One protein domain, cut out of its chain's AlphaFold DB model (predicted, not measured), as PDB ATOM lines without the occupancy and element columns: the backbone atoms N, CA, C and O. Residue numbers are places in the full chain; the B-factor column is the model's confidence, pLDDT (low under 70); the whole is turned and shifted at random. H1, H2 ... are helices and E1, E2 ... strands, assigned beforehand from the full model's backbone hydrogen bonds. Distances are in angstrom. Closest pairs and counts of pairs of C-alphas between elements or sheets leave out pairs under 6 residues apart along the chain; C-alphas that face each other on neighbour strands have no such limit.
ATOM      1  N   SER A 359       6.555   7.845   0.895       87.44
ATOM      2  CA  SER A 359       7.235   9.089   1.279       87.44
ATOM      3  C   SER A 359       6.921  10.279   0.369       87.44
ATOM      4  O   SER A 359       7.439  11.372   0.603       87.44
ATOM      5  N   CYS A 360       6.062  10.091  -0.635       86.50
ATOM      6  CA  CYS A 360       5.600  11.131  -1.542       86.50
ATOM      7  C   CYS A 360       4.066  11.196  -1.610       86.50
ATOM      8  O   CYS A 360       3.385  10.174  -1.732       86.50
ATOM      9  N   ASN A 361       3.544  12.422  -1.606       86.88
ATOM     10  CA  ASN A 361       2.123  12.775  -1.665       86.88
ATOM     11  C   ASN A 361       1.783  13.465  -3.000       86.88
ATOM     12  O   ASN A 361       2.681  13.744  -3.794       86.88
ATOM     13  N   ASN A 362       0.500  13.760  -3.249       82.06
ATOM     14  CA  ASN A 362       0.022  14.466  -4.453       82.06
ATOM     15  C   ASN A 362       0.552  13.849  -5.760       82.06
ATOM     16  O   ASN A 362       1.150  14.529  -6.593       82.06
ATOM     17  N   ARG A 363       0.386  12.529  -5.888       85.88
ATOM     18  CA  ARG A 363       0.911  11.734  -7.001       85.88
ATOM     19  C   ARG A 363      -0.037  11.817  -8.189       85.88
ATOM     20  O   ARG A 363      -1.218  11.508  -8.038       85.88
ATOM     21  N   SER A 364       0.471  12.181  -9.355       76.44
ATOM     22  CA  SER A 364      -0.319  12.246 -10.584       76.44
ATOM     23  C   SER A 364       0.513  11.859 -11.797       76.44
ATOM     24  O   SER A 364       1.739  11.963 -11.795       76.44
ATOM     25  N   VAL A 365      -0.164  11.394 -12.842       71.06
ATOM     26  CA  VAL A 365       0.448  11.088 -14.135       71.06
ATOM     27  C   VAL A 365      -0.124  12.045 -15.167       71.06
ATOM     28  O   VAL A 365      -1.336  12.239 -15.233       71.06
ATOM     29  N   SER A 366       0.754  12.649 -15.964       61.78
ATOM     30  CA  SER A 366       0.378  13.441 -17.135       61.78
ATOM     31  C   SER A 366       1.258  13.021 -18.310       61.78
ATOM     32  O   SER A 366       2.478  13.211 -18.292       61.78
ATOM     33  N   GLY A 367       0.648  12.382 -19.312       63.16
ATOM     34  CA  GLY A 367       1.370  11.738 -20.410       63.16
ATOM     35  C   GLY A 367       2.338  10.662 -19.904       63.16
ATOM     36  O   GLY A 367       1.965   9.803 -19.111       63.16
ATOM     37  N   ALA A 368       3.598  10.731 -20.338       58.78
ATOM     38  CA  ALA A 368       4.663   9.826 -19.902       58.78
ATOM     39  C   ALA A 368       5.341  10.245 -18.582       58.78
ATOM     40  O   ALA A 368       6.320   9.621 -18.174       58.78
ATOM     41  N   ALA A 369       4.881  11.318 -17.931       59.00
ATOM     42  CA  ALA A 369       5.511  11.863 -16.737       59.00
ATOM     43  C   ALA A 369       4.720  11.539 -15.463       59.00
ATOM     44  O   ALA A 369       3.514  11.776 -15.387       59.00
ATOM     45  N   LEU A 370       5.428  11.046 -14.447       75.75
ATOM     46  CA  LEU A 370       4.947  10.893 -13.077       75.75
ATOM     47  C   LEU A 370       5.383  12.106 -12.257       75.75
ATOM     48  O   LEU A 370       6.569  12.417 -12.206       75.75
ATOM     49  N   TYR A 371       4.436  12.734 -11.569       77.00
ATOM     50  CA  TYR A 371       4.641  13.851 -10.654       77.00
ATOM     51  C   TYR A 371       4.334  13.416  -9.223       77.00
ATOM     52  O   TYR A 371       3.365  12.693  -8.987       77.00
ATOM     53  N   ALA A 372       5.132  13.871  -8.258       84.56
ATOM     54  CA  ALA A 372       4.837  13.705  -6.838       84.56
ATOM     55  C   ALA A 372       5.503  14.794  -5.985       84.56
ATOM     56  O   ALA A 372       6.505  15.393  -6.373       84.56
ATOM     57  N   SER A 373       4.974  15.025  -4.786       87.00
ATOM     58  CA  SER A 373       5.604  15.849  -3.754       87.00
ATOM     59  C   SER A 373       6.281  14.947  -2.726       87.00
ATOM     60  O   SER A 373       5.604  14.275  -1.950       87.00
ATOM     61  N   CYS A 374       7.609  14.884  -2.738       88.06
ATOM     62  CA  CYS A 374       8.406  13.898  -2.015       88.06
ATOM     63  C   CYS A 374       9.098  14.478  -0.778       88.06
ATOM     64  O   CYS A 374       9.625  15.592  -0.806       88.06
ATOM     65  N   ARG A 375       9.114  13.704   0.313       91.38
ATOM     66  CA  ARG A 375       9.738  14.086   1.585       91.38
ATOM     67  C   ARG A 375      11.265  13.989   1.501       91.38
ATOM     68  O   ARG A 375      11.797  12.933   1.164       91.38
ATOM     69  N   ARG A 376      11.961  15.069   1.852       85.38
ATOM     70  CA  ARG A 376      13.414  15.139   2.068       85.38
ATOM     71  C   ARG A 376      13.796  14.540   3.424       85.38
ATOM     72  O   ARG A 376      12.957  14.396   4.313       85.38
ATOM     73  N   LYS A 377      15.081  14.252   3.630       83.62
ATOM     74  CA  LYS A 377      15.634  13.747   4.900       83.62
ATOM     75  C   LYS A 377      15.413  14.705   6.070       83.62
ATOM     76  O   LYS A 377      15.239  14.252   7.194       83.62
ATOM     77  N   ASN A 378      15.366  16.011   5.806       84.06
ATOM     78  CA  ASN A 378      15.054  17.036   6.808       84.06
ATOM     79  C   ASN A 378      13.545  17.177   7.108       84.06
ATOM     80  O   ASN A 378      13.150  18.099   7.814       84.06
ATOM     81  N   GLY A 379      12.697  16.312   6.542       85.12
ATOM     82  CA  GLY A 379      11.248  16.309   6.744       85.12
ATOM     83  C   GLY A 379      10.459  17.254   5.831       85.12
ATOM     84  O   GLY A 379       9.245  17.087   5.719       85.12
ATOM     85  N   ALA A 380      11.111  18.195   5.137       86.19
ATOM     86  CA  ALA A 380      10.444  19.094   4.194       86.19
ATOM     87  C   ALA A 380      10.005  18.354   2.920       86.19
ATOM     88  O   ALA A 380      10.674  17.424   2.476       86.19
ATOM     89  N   TYR A 381       8.913  18.785   2.291       87.19
ATOM     90  CA  TYR A 381       8.455  18.228   1.014       87.19
ATOM     91  C   TYR A 381       8.932  19.073  -0.164       87.19
ATOM     92  O   TYR A 381       9.047  20.295  -0.073       87.19
ATOM     93  N   THR A 382       9.212  18.425  -1.289       79.88
ATOM     94  CA  THR A 382       9.596  19.101  -2.528       79.88
ATOM     95  C   THR A 382       8.957  18.411  -3.724       79.88
ATOM     96  O   THR A 382       8.799  17.192  -3.732       79.88
ATOM     97  N   ASN A 383       8.555  19.186  -4.729       73.81
ATOM     98  CA  ASN A 383       7.967  18.626  -5.940       73.81
ATOM     99  C   ASN A 383       9.054  17.989  -6.802       73.81
ATOM    100  O   ASN A 383      10.106  18.583  -7.034       73.81
ATOM    101  N   SER A 384       8.766  16.795  -7.302       71.38
ATOM    102  CA  SER A 384       9.641  16.027  -8.170       71.38
ATOM    103  C   SER A 384       8.829  15.362  -9.275       71.38
ATOM    104  O   SER A 384       7.614  15.178  -9.158       71.38
ATOM    105  N   PHE A 385       9.498  15.020 -10.369       68.81
ATOM    106  CA  PHE A 385       8.885  14.290 -11.466       68.81
ATOM    107  C   PHE A 385       9.904  13.372 -12.137       68.81
ATOM    108  O   PHE A 385      11.109  13.626 -12.096       68.81
ATOM    109  N   ILE A 386       9.403  12.334 -12.796       65.50
ATOM    110  CA  ILE A 386      10.174  11.470 -13.688       65.50
ATOM    111  C   ILE A 386       9.421  11.338 -15.015       65.50
ATOM    112  O   ILE A 386       8.221  11.069 -15.027       65.50
ATOM    113  N   ARG A 387      10.112  11.590 -16.131       51.50
ATOM    114  CA  ARG A 387       9.595  11.333 -17.484       51.50
ATOM    115  C   ARG A 387       9.897   9.901 -17.889       51.50
ATOM    116  O   ARG A 387      10.853   9.314 -17.397       51.50
ATOM    117  N   ASP A 388       9.061   9.380 -18.771       55.06
ATOM    118  CA  ASP A 388       9.143   8.030 -19.311       55.06
ATOM    119  C   ASP A 388       9.245   6.966 -18.215       55.06
ATOM    120  O   ASP A 388       9.981   5.992 -18.322       55.06
ATOM    121  N   PHE A 389       8.469   7.147 -17.137       62.94
ATOM    122  CA  PHE A 389       8.461   6.235 -15.985       62.94
ATOM    123  C   PHE A 389       8.127   4.788 -16.376       62.94
ATOM    124  O   PHE A 389       8.455   3.857 -15.653       62.94
ATOM    125  N   HIS A 390       7.475   4.594 -17.522       59.25
ATOM    126  CA  HIS A 390       7.169   3.292 -18.104       59.25
ATOM    127  C   HIS A 390       8.423   2.518 -18.554       59.25
ATOM    128  O   HIS A 390       8.351   1.310 -18.742       59.25
ATOM    129  N   LEU A 391       9.574   3.187 -18.702       54.09
ATOM    130  CA  LEU A 391      10.872   2.562 -18.982       54.09
ATOM    131  C   LEU A 391      11.580   2.062 -17.712       54.09
ATOM    132  O   LEU A 391      12.666   1.487 -17.796       54.09
ATOM    133  N   CYS A 392      10.993   2.287 -16.536       58.56
ATOM    134  CA  CYS A 392      11.528   1.786 -15.280       58.56
ATOM    135  C   CYS A 392      11.351   0.277 -15.164       58.56
ATOM    136  O   CYS A 392      10.230  -0.218 -15.083       58.56
ATOM    137  N   THR A 393      12.467  -0.453 -15.105       55.34
ATOM    138  CA  THR A 393      12.467  -1.914 -14.932       55.34
ATOM    139  C   THR A 393      12.585  -2.349 -13.470       55.34
ATOM    140  O   THR A 393      12.377  -3.522 -13.161       55.34
ATOM    141  N   GLY A 394      12.866  -1.422 -12.551       59.34
ATOM    142  CA  GLY A 394      12.807  -1.668 -11.109       59.34
ATOM    143  C   GLY A 394      12.195  -0.505 -10.328       59.34
ATOM    144  O   GLY A 394      11.395   0.260 -10.862       59.34
ATOM    145  N   ASP A 395      12.492  -0.428  -9.029       69.31
ATOM    146  CA  ASP A 395      11.725   0.400  -8.088       69.31
ATOM    147  C   ASP A 395      11.769   1.903  -8.414       69.31
ATOM    148  O   ASP A 395      12.836   2.464  -8.683       69.31
ATOM    149  N   ILE A 396      10.608   2.564  -8.324       77.50
ATOM    150  CA  ILE A 396      10.516   4.025  -8.309       77.50
ATOM    151  C   ILE A 396      10.612   4.474  -6.849       77.50
ATOM    152  O   ILE A 396       9.700   4.256  -6.051       77.50
ATOM    153  N   GLY A 397      11.734   5.084  -6.490       82.50
ATOM    154  CA  GLY A 397      12.054   5.504  -5.134       82.50
ATOM    155  C   GLY A 397      11.981   7.010  -4.920       82.50
ATOM    156  O   GLY A 397      11.765   7.798  -5.842       82.50
ATOM    157  N   ASN A 398      12.168   7.400  -3.661       82.06
ATOM    158  CA  ASN A 398      12.391   8.782  -3.255       82.06
ATOM    159  C   ASN A 398      13.809   8.920  -2.690       82.06
ATOM    160  O   ASN A 398      14.104   8.447  -1.590       82.06
ATOM    161  N   ASN A 399      14.677   9.606  -3.422       76.62
ATOM    162  CA  ASN A 399      16.028   9.932  -3.002       76.62
ATOM    163  C   ASN A 399      16.107  11.399  -2.551       76.62
ATOM    164  O   ASN A 399      16.334  12.296  -3.362       76.62
ATOM    165  N   ASP A 400      15.914  11.627  -1.249       78.19
ATOM    166  CA  ASP A 400      15.993  12.946  -0.596       78.19
ATOM    167  C   ASP A 400      15.134  14.034  -1.271       78.19
ATOM    168  O   ASP A 400      15.577  15.150  -1.543       78.19
ATOM    169  N   GLY A 401      13.875  13.697  -1.557       75.94
ATOM    170  CA  GLY A 401      12.916  14.578  -2.215       75.94
ATOM    171  C   GLY A 401      12.855  14.428  -3.735       75.94
ATOM    172  O   GLY A 401      12.030  15.089  -4.359       75.94
ATOM    173  N   ASN A 402      13.674  13.562  -4.339       71.94
ATOM    174  CA  ASN A 402      13.683  13.341  -5.783       71.94
ATOM    175  C   ASN A 402      13.178  11.949  -6.163       71.94
ATOM    176  O   ASN A 402      13.721  10.950  -5.695       71.94
ATOM    177  N   LEU A 403      12.198  11.884  -7.069       74.94
ATOM    178  CA  LEU A 403      11.790  10.633  -7.700       74.94
ATOM    179  C   LEU A 403      12.961  10.058  -8.497       74.94
ATOM    180  O   LEU A 403      13.569  10.743  -9.325       74.94
ATOM    181  N   ASN A 404      13.279   8.797  -8.244       73.00
ATOM    182  CA  ASN A 404      14.331   8.078  -8.945       73.00
ATOM    183  C   ASN A 404      13.839   6.698  -9.363       73.00
ATOM    184  O   ASN A 404      12.928   6.150  -8.763       73.00
ATOM    185  N   CYS A 405      14.470   6.137 -10.381       67.69
ATOM    186  CA  CYS A 405      14.099   4.860 -10.964       67.69
ATOM    187  C   CYS A 405      15.302   3.920 -10.923       67.69
ATOM    188  O   CYS A 405      16.395   4.294 -11.352       67.69
ATOM    189  N   ALA A 406      15.132   2.730 -10.351       57.59
ATOM    190  CA  ALA A 406      16.198   1.754 -10.192       57.59
ATOM    191  C   ALA A 406      16.129   0.686 -11.293       57.59
ATOM    192  O   ALA A 406      15.382  -0.267 -11.162       57.59
ATOM    193  N   ASN A 407      16.966   0.768 -12.333       54.19
ATOM    194  CA  ASN A 407      17.079  -0.290 -13.357       54.19
ATOM    195  C   ASN A 407      18.082  -1.405 -12.973       54.19
ATOM    196  O   ASN A 407      18.698  -2.019 -13.837       54.19
ATOM    197  N   GLY A 408      18.331  -1.630 -11.676       47.78
ATOM    198  CA  GLY A 408      19.269  -2.658 -11.187       47.78
ATOM    199  C   GLY A 408      20.765  -2.380 -11.422       47.78
ATOM    200  O   GLY A 408      21.603  -3.151 -10.960       47.78
ATOM    201  N   LEU A 409      21.123  -1.274 -12.079       49.06
ATOM    202  CA  LEU A 409      22.509  -0.871 -12.325       49.06
ATOM    203  C   LEU A 409      22.930   0.261 -11.384       49.06
ATOM    204  O   LEU A 409      22.234   1.269 -11.242       49.06
ATOM    205  N   ALA A 410      24.088   0.096 -10.736       58.56
ATOM    206  CA  ALA A 410      24.616   1.077  -9.797       58.56
ATOM    207  C   ALA A 410      24.860   2.416 -10.506       58.56
ATOM    208  O   ALA A 410      25.599   2.497 -11.486       58.56
ATOM    209  N   ILE A 411      24.230   3.479 -10.012       68.38
ATOM    210  CA  ILE A 411      24.522   4.840 -10.459       68.38
ATOM    211  C   ILE A 411      25.901   5.208  -9.878       68.38
ATOM    212  O   ILE A 411      26.073   5.070  -8.662       68.38
ATOM    213  N   PRO A 412      26.876   5.681 -10.672       79.75
ATOM    214  CA  PRO A 412      28.205   6.033 -10.174       79.75
ATOM    215  C   PRO A 412      28.148   7.217  -9.203       79.75
ATOM    216  O   PRO A 412      27.313   8.123  -9.337       79.75
ATOM    217  N   ALA A 413      28.972   7.190  -8.157       81.94
ATOM    218  CA  ALA A 413      29.075   8.298  -7.208       81.94
ATOM    219  C   ALA A 413      29.647   9.550  -7.897       81.94
ATOM    220  O   ALA A 413      30.388   9.442  -8.867       81.94
ATOM    221  N   GLY A 414      29.274  10.735  -7.413       88.19
ATOM    222  CA  GLY A 414      29.852  11.985  -7.902       88.19
ATOM    223  C   GLY A 414      29.112  13.231  -7.423       88.19
ATOM    224  O   GLY A 414      27.970  13.152  -6.952       88.19
ATOM    225  N   SER A 415      29.761  14.387  -7.542       90.06
ATOM    226  CA  SER A 415      29.223  15.687  -7.125       90.06
ATOM    227  C   SER A 415      27.983  16.116  -7.916       90.06
ATOM    228  O   SER A 415      27.130  16.822  -7.365       90.06
ATOM    229  N   TYR A 416      27.820  15.629  -9.154       89.94
ATOM    230  CA  TYR A 416      26.659  15.900 -10.014       89.94
ATOM    231  C   TYR A 416      25.310  15.605  -9.338       89.94
ATOM    232  O   TYR A 416      24.318  16.275  -9.613       89.94
ATOM    233  N   ARG A 417      25.265  14.665  -8.383       86.06
ATOM    234  CA  ARG A 417      24.050  14.302  -7.631       86.06
ATOM    235  C   ARG A 417      23.437  15.460  -6.843       86.06
ATOM    236  O   ARG A 417      22.267  15.396  -6.490       86.06
ATOM    237  N   LYS A 418      24.213  16.510  -6.546       85.31
ATOM    238  CA  LYS A 418      23.729  17.717  -5.854       85.31
ATOM    239  C   LYS A 418      22.983  18.679  -6.785       85.31
ATOM    240  O   LYS A 418      22.271  19.555  -6.304       85.31
ATOM    241  N   SER A 419      23.185  18.565  -8.097       85.25
ATOM    242  CA  SER A 419      22.706  19.531  -9.094       85.25
ATOM    243  C   SER A 419      22.054  18.884 -10.321       85.25
ATOM    244  O   SER A 419      21.718  19.593 -11.270       85.25
ATOM    245  N   CYS A 420      21.836  17.568 -10.291       78.50
ATOM    246  CA  CYS A 420      21.116  16.811 -11.308       78.50
ATOM    247  C   CYS A 420      20.022  15.935 -10.683       78.50
ATOM    248  O   CYS A 420      20.182  15.409  -9.583       78.50
ATOM    249  N   ASN A 421      18.927  15.756 -11.416       68.19
ATOM    250  CA  ASN A 421      17.762  14.952 -11.046       68.19
ATOM    251  C   ASN A 421      17.495  13.868 -12.099       68.19
ATOM    252  O   ASN A 421      18.097  13.884 -13.171       68.19
ATOM    253  N   GLY A 422      16.589  12.929 -11.799       59.84
ATOM    254  CA  GLY A 422      16.161  11.908 -12.765       59.84
ATOM    255  C   GLY A 422      17.318  11.056 -13.291       59.84
ATOM    256  O   GLY A 422      17.402  10.809 -14.488       59.84
ATOM    257  N   MET A 423      18.253  10.689 -12.408       69.75
ATOM    258  CA  MET A 423      19.462   9.955 -12.774       69.75
ATOM    259  C   MET A 423      19.152   8.476 -12.989       69.75
ATOM    260  O   MET A 423      18.556   7.847 -12.113       69.75
ATOM    261  N   PHE A 424      19.615   7.910 -14.099       59.53
ATOM    262  CA  PHE A 424      19.556   6.473 -14.346       59.53
ATOM    263  C   PHE A 424      20.792   5.992 -15.115       59.53
ATOM    264  O   PHE A 424      21.423   6.745 -15.855       59.53
ATOM    265  N   ASN A 425      21.163   4.732 -14.883       58.00
ATOM    266  CA  ASN A 425      22.263   4.054 -15.563       58.00
ATOM    267  C   ASN A 425      21.674   3.025 -16.534       58.00
ATOM    268  O   ASN A 425      20.924   2.145 -16.111       58.00
ATOM    269  N   ASN A 426      22.022   3.148 -17.815       46.91
ATOM    270  CA  ASN A 426      21.703   2.183 -18.858       46.91
ATOM    271  C   ASN A 426      22.998   1.550 -19.383       46.91
ATOM    272  O   ASN A 426      23.637   2.092 -20.280       46.91
ATOM    273  N   SER A 427      23.403   0.426 -18.791       52.12
ATOM    274  CA  SER A 427      24.534  -0.400 -19.242       52.12
ATOM    275  C   SER A 427      25.820   0.385 -19.540       52.12
ATOM    276  O   SER A 427      26.426   0.220 -20.594       52.12
ATOM    277  N   GLY A 428      26.236   1.260 -18.617       54.75
ATOM    278  CA  GLY A 428      27.457   2.066 -18.773       54.75
ATOM    279  C   GLY A 428      27.224   3.470 -19.342       54.75
ATOM    280  O   GLY A 428      28.171   4.246 -19.459       54.75
ATOM    281  N   LEU A 429      25.973   3.830 -19.639       53.75
ATOM    282  CA  LEU A 429      25.550   5.183 -19.991       53.75
ATOM    283  C   LEU A 429      24.820   5.826 -18.804       53.75
ATOM    284  O   LEU A 429      23.699   5.445 -18.466       53.75
ATOM    285  N   LEU A 430      25.456   6.807 -18.164       73.31
ATOM    286  CA  LEU A 430      24.832   7.629 -17.131       73.31
ATOM    287  C   LEU A 430      23.991   8.720 -17.793       73.31
ATOM    288  O   LEU A 430      24.499   9.465 -18.625       73.31
ATOM    289  N   ILE A 431      22.727   8.850 -17.405       64.75
ATOM    290  CA  ILE A 431      21.810   9.873 -17.915       64.75
ATOM    291  C   ILE A 431      21.279  10.668 -16.724       64.75
ATOM    292  O   ILE A 431      20.883  10.076 -15.720       64.75
ATOM    293  N   ALA A 432      21.295  12.001 -16.804       73.44
ATOM    294  CA  ALA A 432      20.784  12.871 -15.746       73.44
ATOM    295  C   ALA A 432      20.247  14.200 -16.295       73.44
ATOM    296  O   ALA A 432      20.750  14.737 -17.282       73.44
ATOM    297  N   PHE A 433      19.246  14.764 -15.620       73.31
ATOM    298  CA  PHE A 433      18.716  16.093 -15.905       73.31
ATOM    299  C   PHE A 433      19.420  17.118 -15.018       73.31
ATOM    300  O   PHE A 433      19.144  17.214 -13.823       73.31
ATOM    301  N   CYS A 434      20.372  17.846 -15.584       82.12
ATOM    302  CA  CYS A 434      21.331  18.662 -14.858       82.12
ATOM    303  C   CYS A 434      21.022  20.156 -14.957       82.12
ATOM    304  O   CYS A 434      20.644  20.681 -16.010       82.12
ATOM    305  N   ARG A 435      21.197  20.860 -13.837       87.56
ATOM    306  CA  ARG A 435      20.979  22.303 -13.741       87.56
ATOM    307  C   ARG A 435      22.153  23.065 -14.358       87.56
ATOM    308  O   ARG A 435      23.301  22.822 -13.983       87.56
ATOM    309  N   LYS A 436      21.859  24.006 -15.255       88.44
ATOM    310  CA  LYS A 436      22.796  25.008 -15.780       88.44
ATOM    311  C   LYS A 436      23.060  26.099 -14.740       88.44
ATOM    312  O   LYS A 436      22.235  26.342 -13.856       88.44
ATOM    313  N   LYS A 437      24.155  26.840 -14.893       88.75
ATOM    314  CA  LYS A 437      24.478  28.050 -14.119       88.75
ATOM    315  C   LYS A 437      23.397  29.123 -14.259       88.75
ATOM    316  O   LYS A 437      23.122  29.828 -13.297       88.75
ATOM    317  N   SER A 438      22.723  29.181 -15.411       83.88
ATOM    318  CA  SER A 438      21.563  30.059 -15.639       83.88
ATOM    319  C   SER A 438      20.314  29.668 -14.837       83.88
ATOM    320  O   SER A 438      19.311  30.371 -14.873       83.88
ATOM    321  N   GLY A 439      20.333  28.528 -14.139       78.25
ATOM    322  CA  GLY A 439      19.202  27.997 -13.383       78.25
ATOM    323  C   GLY A 439      18.233  27.146 -14.208       78.25
ATOM    324  O   GLY A 439      17.450  26.408 -13.609       78.25
ATOM    325  N   SER A 440      18.319  27.202 -15.544       65.94
ATOM    326  CA  SER A 440      17.614  26.292 -16.458       65.94
ATOM    327  C   SER A 440      18.146  24.860 -16.345       65.94
ATOM    328  O   SER A 440      19.242  24.637 -15.837       65.94
ATOM    329  N   TRP A 441      17.378  23.873 -16.797       74.81
ATOM    330  CA  TRP A 441      17.741  22.458 -16.700       74.81
ATOM    331  C   TRP A 441      17.837  21.834 -18.089       74.81
ATOM    332  O   TRP A 441      17.073  22.196 -18.982       74.81
ATOM    333  N   GLN A 442      18.765  20.900 -18.276       67.56
ATOM    334  CA  GLN A 442      18.908  20.158 -19.528       67.56
ATOM    335  C   GLN A 442      19.301  18.706 -19.284       67.56
ATOM    336  O   GLN A 442      19.876  18.370 -18.252       67.56
ATOM    337  N   TRP A 443      18.983  17.841 -20.242       59.50
ATOM    338  CA  TRP A 443      19.432  16.456 -20.211       59.50
ATOM    339  C   TRP A 443      20.895  16.367 -20.607       59.50
ATOM    340  O   TRP A 443      21.321  16.985 -21.579       59.50
ATOM    341  N   SER A 444      21.639  15.557 -19.866       64.44
ATOM    342  CA  SER A 444      23.004  15.195 -20.197       64.44
ATOM    343  C   SER A 444      23.205  13.702 -20.059       64.44
ATOM    344  O   SER A 444      22.592  13.041 -19.219       64.44
ATOM    345  N   THR A 445      24.120  13.186 -20.871       68.88
ATOM    346  CA  THR A 445      24.558  11.797 -20.817       68.88
ATOM    347  C   THR A 445      26.073  11.734 -20.636       68.88
ATOM    348  O   THR A 445      26.779  12.667 -21.013       68.88
ATOM    349  N   LEU A 446      26.565  10.663 -20.020       72.06
ATOM    350  CA  LEU A 446      27.983  10.352 -19.873       72.06
ATOM    351  C   LEU A 446      28.168   8.848 -20.087       72.06
ATOM    352  O   LEU A 446      27.809   8.035 -19.235       72.06
ATOM    353  N   GLY A 447      28.677   8.489 -21.265       68.00
ATOM    354  CA  GLY A 447      29.004   7.109 -21.616       68.00
ATOM    355  C   GLY A 447      30.354   6.682 -21.048       68.00
ATOM    356  O   GLY A 447      31.240   7.521 -20.865       68.00
ATOM    357  N   ASP A 448      30.491   5.379 -20.807       66.25
ATOM    358  CA  ASP A 448      31.701   4.748 -20.272       66.25
ATOM    359  C   ASP A 448      32.220   5.455 -19.013       66.25
ATOM    360  O   ASP A 448      33.387   5.820 -18.882       66.25
ATOM    361  N   PHE A 449      31.313   5.707 -18.063       74.62
ATOM    362  CA  PHE A 449      31.684   6.365 -16.809       74.62
ATOM    363  C   PHE A 449      32.624   5.504 -15.942       74.62
ATOM    364  O   PHE A 449      33.184   6.002 -14.969       74.62
ATOM    365  N   ALA A 450      32.790   4.215 -16.269       72.75
ATOM    366  CA  ALA A 450      33.775   3.334 -15.644       72.75
ATOM    367  C   ALA A 450      35.217   3.729 -16.012       72.75
ATOM    368  O   ALA A 450      36.123   3.505 -15.214       72.75
ATOM    369  N   GLY A 451      35.414   4.366 -17.172       75.38
ATOM    370  CA  GLY A 451      36.680   4.972 -17.587       75.38
ATOM    371  C   GLY A 451      36.948   6.357 -16.988       75.38
ATOM    372  O   GLY A 451      37.922   6.998 -17.360       75.38
ATOM    373  N   CYS A 452      36.097   6.858 -16.086       84.12
ATOM    374  CA  CYS A 452      36.355   8.125 -15.409       84.12
ATOM    375  C   CYS A 452      37.438   7.970 -14.330       84.12
ATOM    376  O   CYS A 452      37.293   7.188 -13.387       84.12
ATOM    377  N   HIS A 453      38.478   8.794 -14.396       80.19
ATOM    378  CA  HIS A 453      39.464   8.964 -13.335       80.19
ATOM    379  C   HIS A 453      39.069  10.147 -12.438       80.19
ATOM    380  O   HIS A 453      39.428  11.293 -12.692       80.19
ATOM    381  N   GLY A 454      38.314   9.878 -11.368       80.44
ATOM    382  CA  GLY A 454      37.936  10.884 -10.363       80.44
ATOM    383  C   GLY A 454      36.437  11.198 -10.314       80.44
ATOM    384  O   GLY A 454      35.603  10.341 -10.592       80.44
ATOM    385  N   ASP A 455      36.091  12.415  -9.882       90.81
ATOM    386  CA  ASP A 455      34.700  12.830  -9.656       90.81
ATOM    387  C   ASP A 455      33.912  12.984 -10.967       90.81
ATOM    388  O   ASP A 455      34.402  13.548 -11.948       90.81
ATOM    389  N   ILE A 456      32.655  12.536 -10.955       93.06
ATOM    390  CA  ILE A 456      31.683  12.859 -12.001       93.06
ATOM    391  C   ILE A 456      30.955  14.135 -11.572       93.06
ATOM    392  O   ILE A 456      30.267  14.165 -10.550       93.06
ATOM    393  N   GLY A 457      31.093  15.193 -12.360       92.69
ATOM    394  CA  GLY A 457      30.558  16.517 -12.070       92.69
ATOM    395  C   GLY A 457      29.497  16.970 -13.068       92.69
ATOM    396  O   GLY A 457      29.390  16.464 -14.184       92.69
ATOM    397  N   ASN A 458      28.714  17.968 -12.663       93.00
ATOM    398  CA  ASN A 458      27.830  18.718 -13.552       93.00
ATOM    399  C   ASN A 458      28.524  20.023 -13.981       93.00
ATOM    400  O   ASN A 458      28.645  20.953 -13.181       93.00
ATOM    401  N   ASN A 459      28.947  20.099 -15.239       92.06
ATOM    402  CA  ASN A 459      29.524  21.276 -15.871       92.06
ATOM    403  C   ASN A 459      28.464  22.008 -16.712       92.06
ATOM    404  O   ASN A 459      28.199  21.653 -17.858       92.06
ATOM    405  N   ASP A 460      27.827  23.015 -16.109       90.19
ATOM    406  CA  ASP A 460      26.801  23.865 -16.737       90.19
ATOM    407  C   ASP A 460      25.654  23.089 -17.419       90.19
ATOM    408  O   ASP A 460      25.223  23.358 -18.539       90.19
ATOM    409  N   GLY A 461      25.138  22.081 -16.720       82.94
ATOM    410  CA  GLY A 461      24.092  21.189 -17.206       82.94
ATOM    411  C   GLY A 461      24.610  19.998 -18.015       82.94
ATOM    412  O   GLY A 461      23.782  19.244 -18.511       82.94
ATOM    413  N   THR A 462      25.929  19.812 -18.131       85.50
ATOM    414  CA  THR A 462      26.556  18.680 -18.832       85.50
ATOM    415  C   THR A 462      27.341  17.805 -17.853       85.50
ATOM    416  O   THR A 462      28.243  18.279 -17.169       85.50
ATOM    417  N   LEU A 463      27.017  16.517 -17.773       87.94
ATOM    418  CA  LEU A 463      27.788  15.518 -17.039       87.94
ATOM    419  C   LEU A 463      29.186  15.395 -17.642       87.94
ATOM    420  O   LEU A 463      29.344  15.240 -18.850       87.94
ATOM    421  N   SER A 464      30.201  15.441 -16.792       88.38
ATOM    422  CA  SER A 464      31.597  15.343 -17.212       88.38
ATOM    423  C   SER A 464      32.438  14.682 -16.128       88.38
ATOM    424  O   SER A 464      32.080  14.708 -14.952       88.38
ATOM    425  N   CYS A 465      33.547  14.080 -16.532       89.44
ATOM    426  CA  CYS A 465      34.570  13.529 -15.654       89.44
ATOM    427  C   CYS A 465      35.928  13.627 -16.365       89.44
ATOM    428  O   CYS A 465      35.967  13.801 -17.586       89.44
ATOM    429  N   ALA A 466      37.028  13.514 -15.623       83.25
ATOM    430  CA  ALA A 466      38.337  13.293 -16.234       83.25
ATOM    431  C   ALA A 466      38.448  11.831 -16.698       83.25
ATOM    432  O   ALA A 466      37.879  10.947 -16.059       83.25
TER     433      ALA A 466
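What this domain is: This is residues 359 to 466 of the 467 residues of an uncharacterized protein of Endobacter medicaginis (UniProt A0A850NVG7). Two lobes sit side by side, each a three-strand antiparallel sheet with a small two-strand hairpin packed on it: E1 to E3 with the hairpin E4 and E5, then E6 to E8 with the hairpin E9 and E10. E5 also packs on E6, where the lobes meet, and the short helix H1 lies near E9 in the second lobe. The printed part has 108 residues, with named elements in the order E1 E2 E3 E4 E5 H1 E6 E7 E8 E9 E10, and the class is mostly strand. It is compact, with a radius of gyration of the C-alphas of 13.8 A, and spans 40 by 31 by 26 A.

Where its parts are: E1, residues 360 to 366, begins with C-alpha 360 at (5.600, 11.131, -1.542) and is 16.6 A long. E2, residues 369 to 375, is 18.9 A long, and E3, residues 381 to 387, 19.8 A. E4 is residues 396 to 399 and E5 residues 402 to 405. H1, residues 415 to 418, comes before E6, residues 420 to 426, which begins with C-alpha 420 at (21.116, 16.811, -11.308) and is 16.5 A long. E7, residues 429 to 435, is 18.8 A long, and E8, residues 441 to 447, 19.7 A. E9 is residues 457 to 459 and E10 residues 462 to 464, ending with C-alpha 464 at (31.597, 15.343, -17.212).

How they stand to each other: E1, E2 and E3 form a meander, each strand the antiparallel neighbour of the one before, with N 364 and O 371 3.0 A apart and N 372 and O 384 2.9 A apart, within hydrogen-bond range. This sheet and the hairpin E4 and E5 form a sandwich, two sheets face to face, with best planes 40 degrees apart. In the hairpin N 397 and O 404 are 2.8 A apart. The closest C-alphas of E3 and E5, Ser 384 and Asn 402, are 5.4 A apart; those of E5 and E6, Asn 404 and Gly 422, 5.7 A. E6, E7 and E8 form a second meander, with N 424 and O 431 3.0 A apart and N 432 and O 444 2.9 A apart. H1 only grazes this sheet, with residues 416 to 418, and is too short for any O i to N i+4 pair. In the hairpin E9 and E10, N 459 and O 462 are 2.7 A apart. The closest C-alphas of E8 and E10, Ser 444 and Thr 462, are 5.2 A apart; those of H1 and E9, Tyr 416 and Gly 457, 4.5 A. E1 and E8 are apart.

The domain as a whole: The two C-alphas farthest apart, those of Asn 362 and His 453, are 40.8 A apart. The printed part has no cut, and no link is long. Mean pLDDT of the printed part is 74.5; 39 residues are under 70, among them residues 385 to 395, 405 to 411 and 421 to 429.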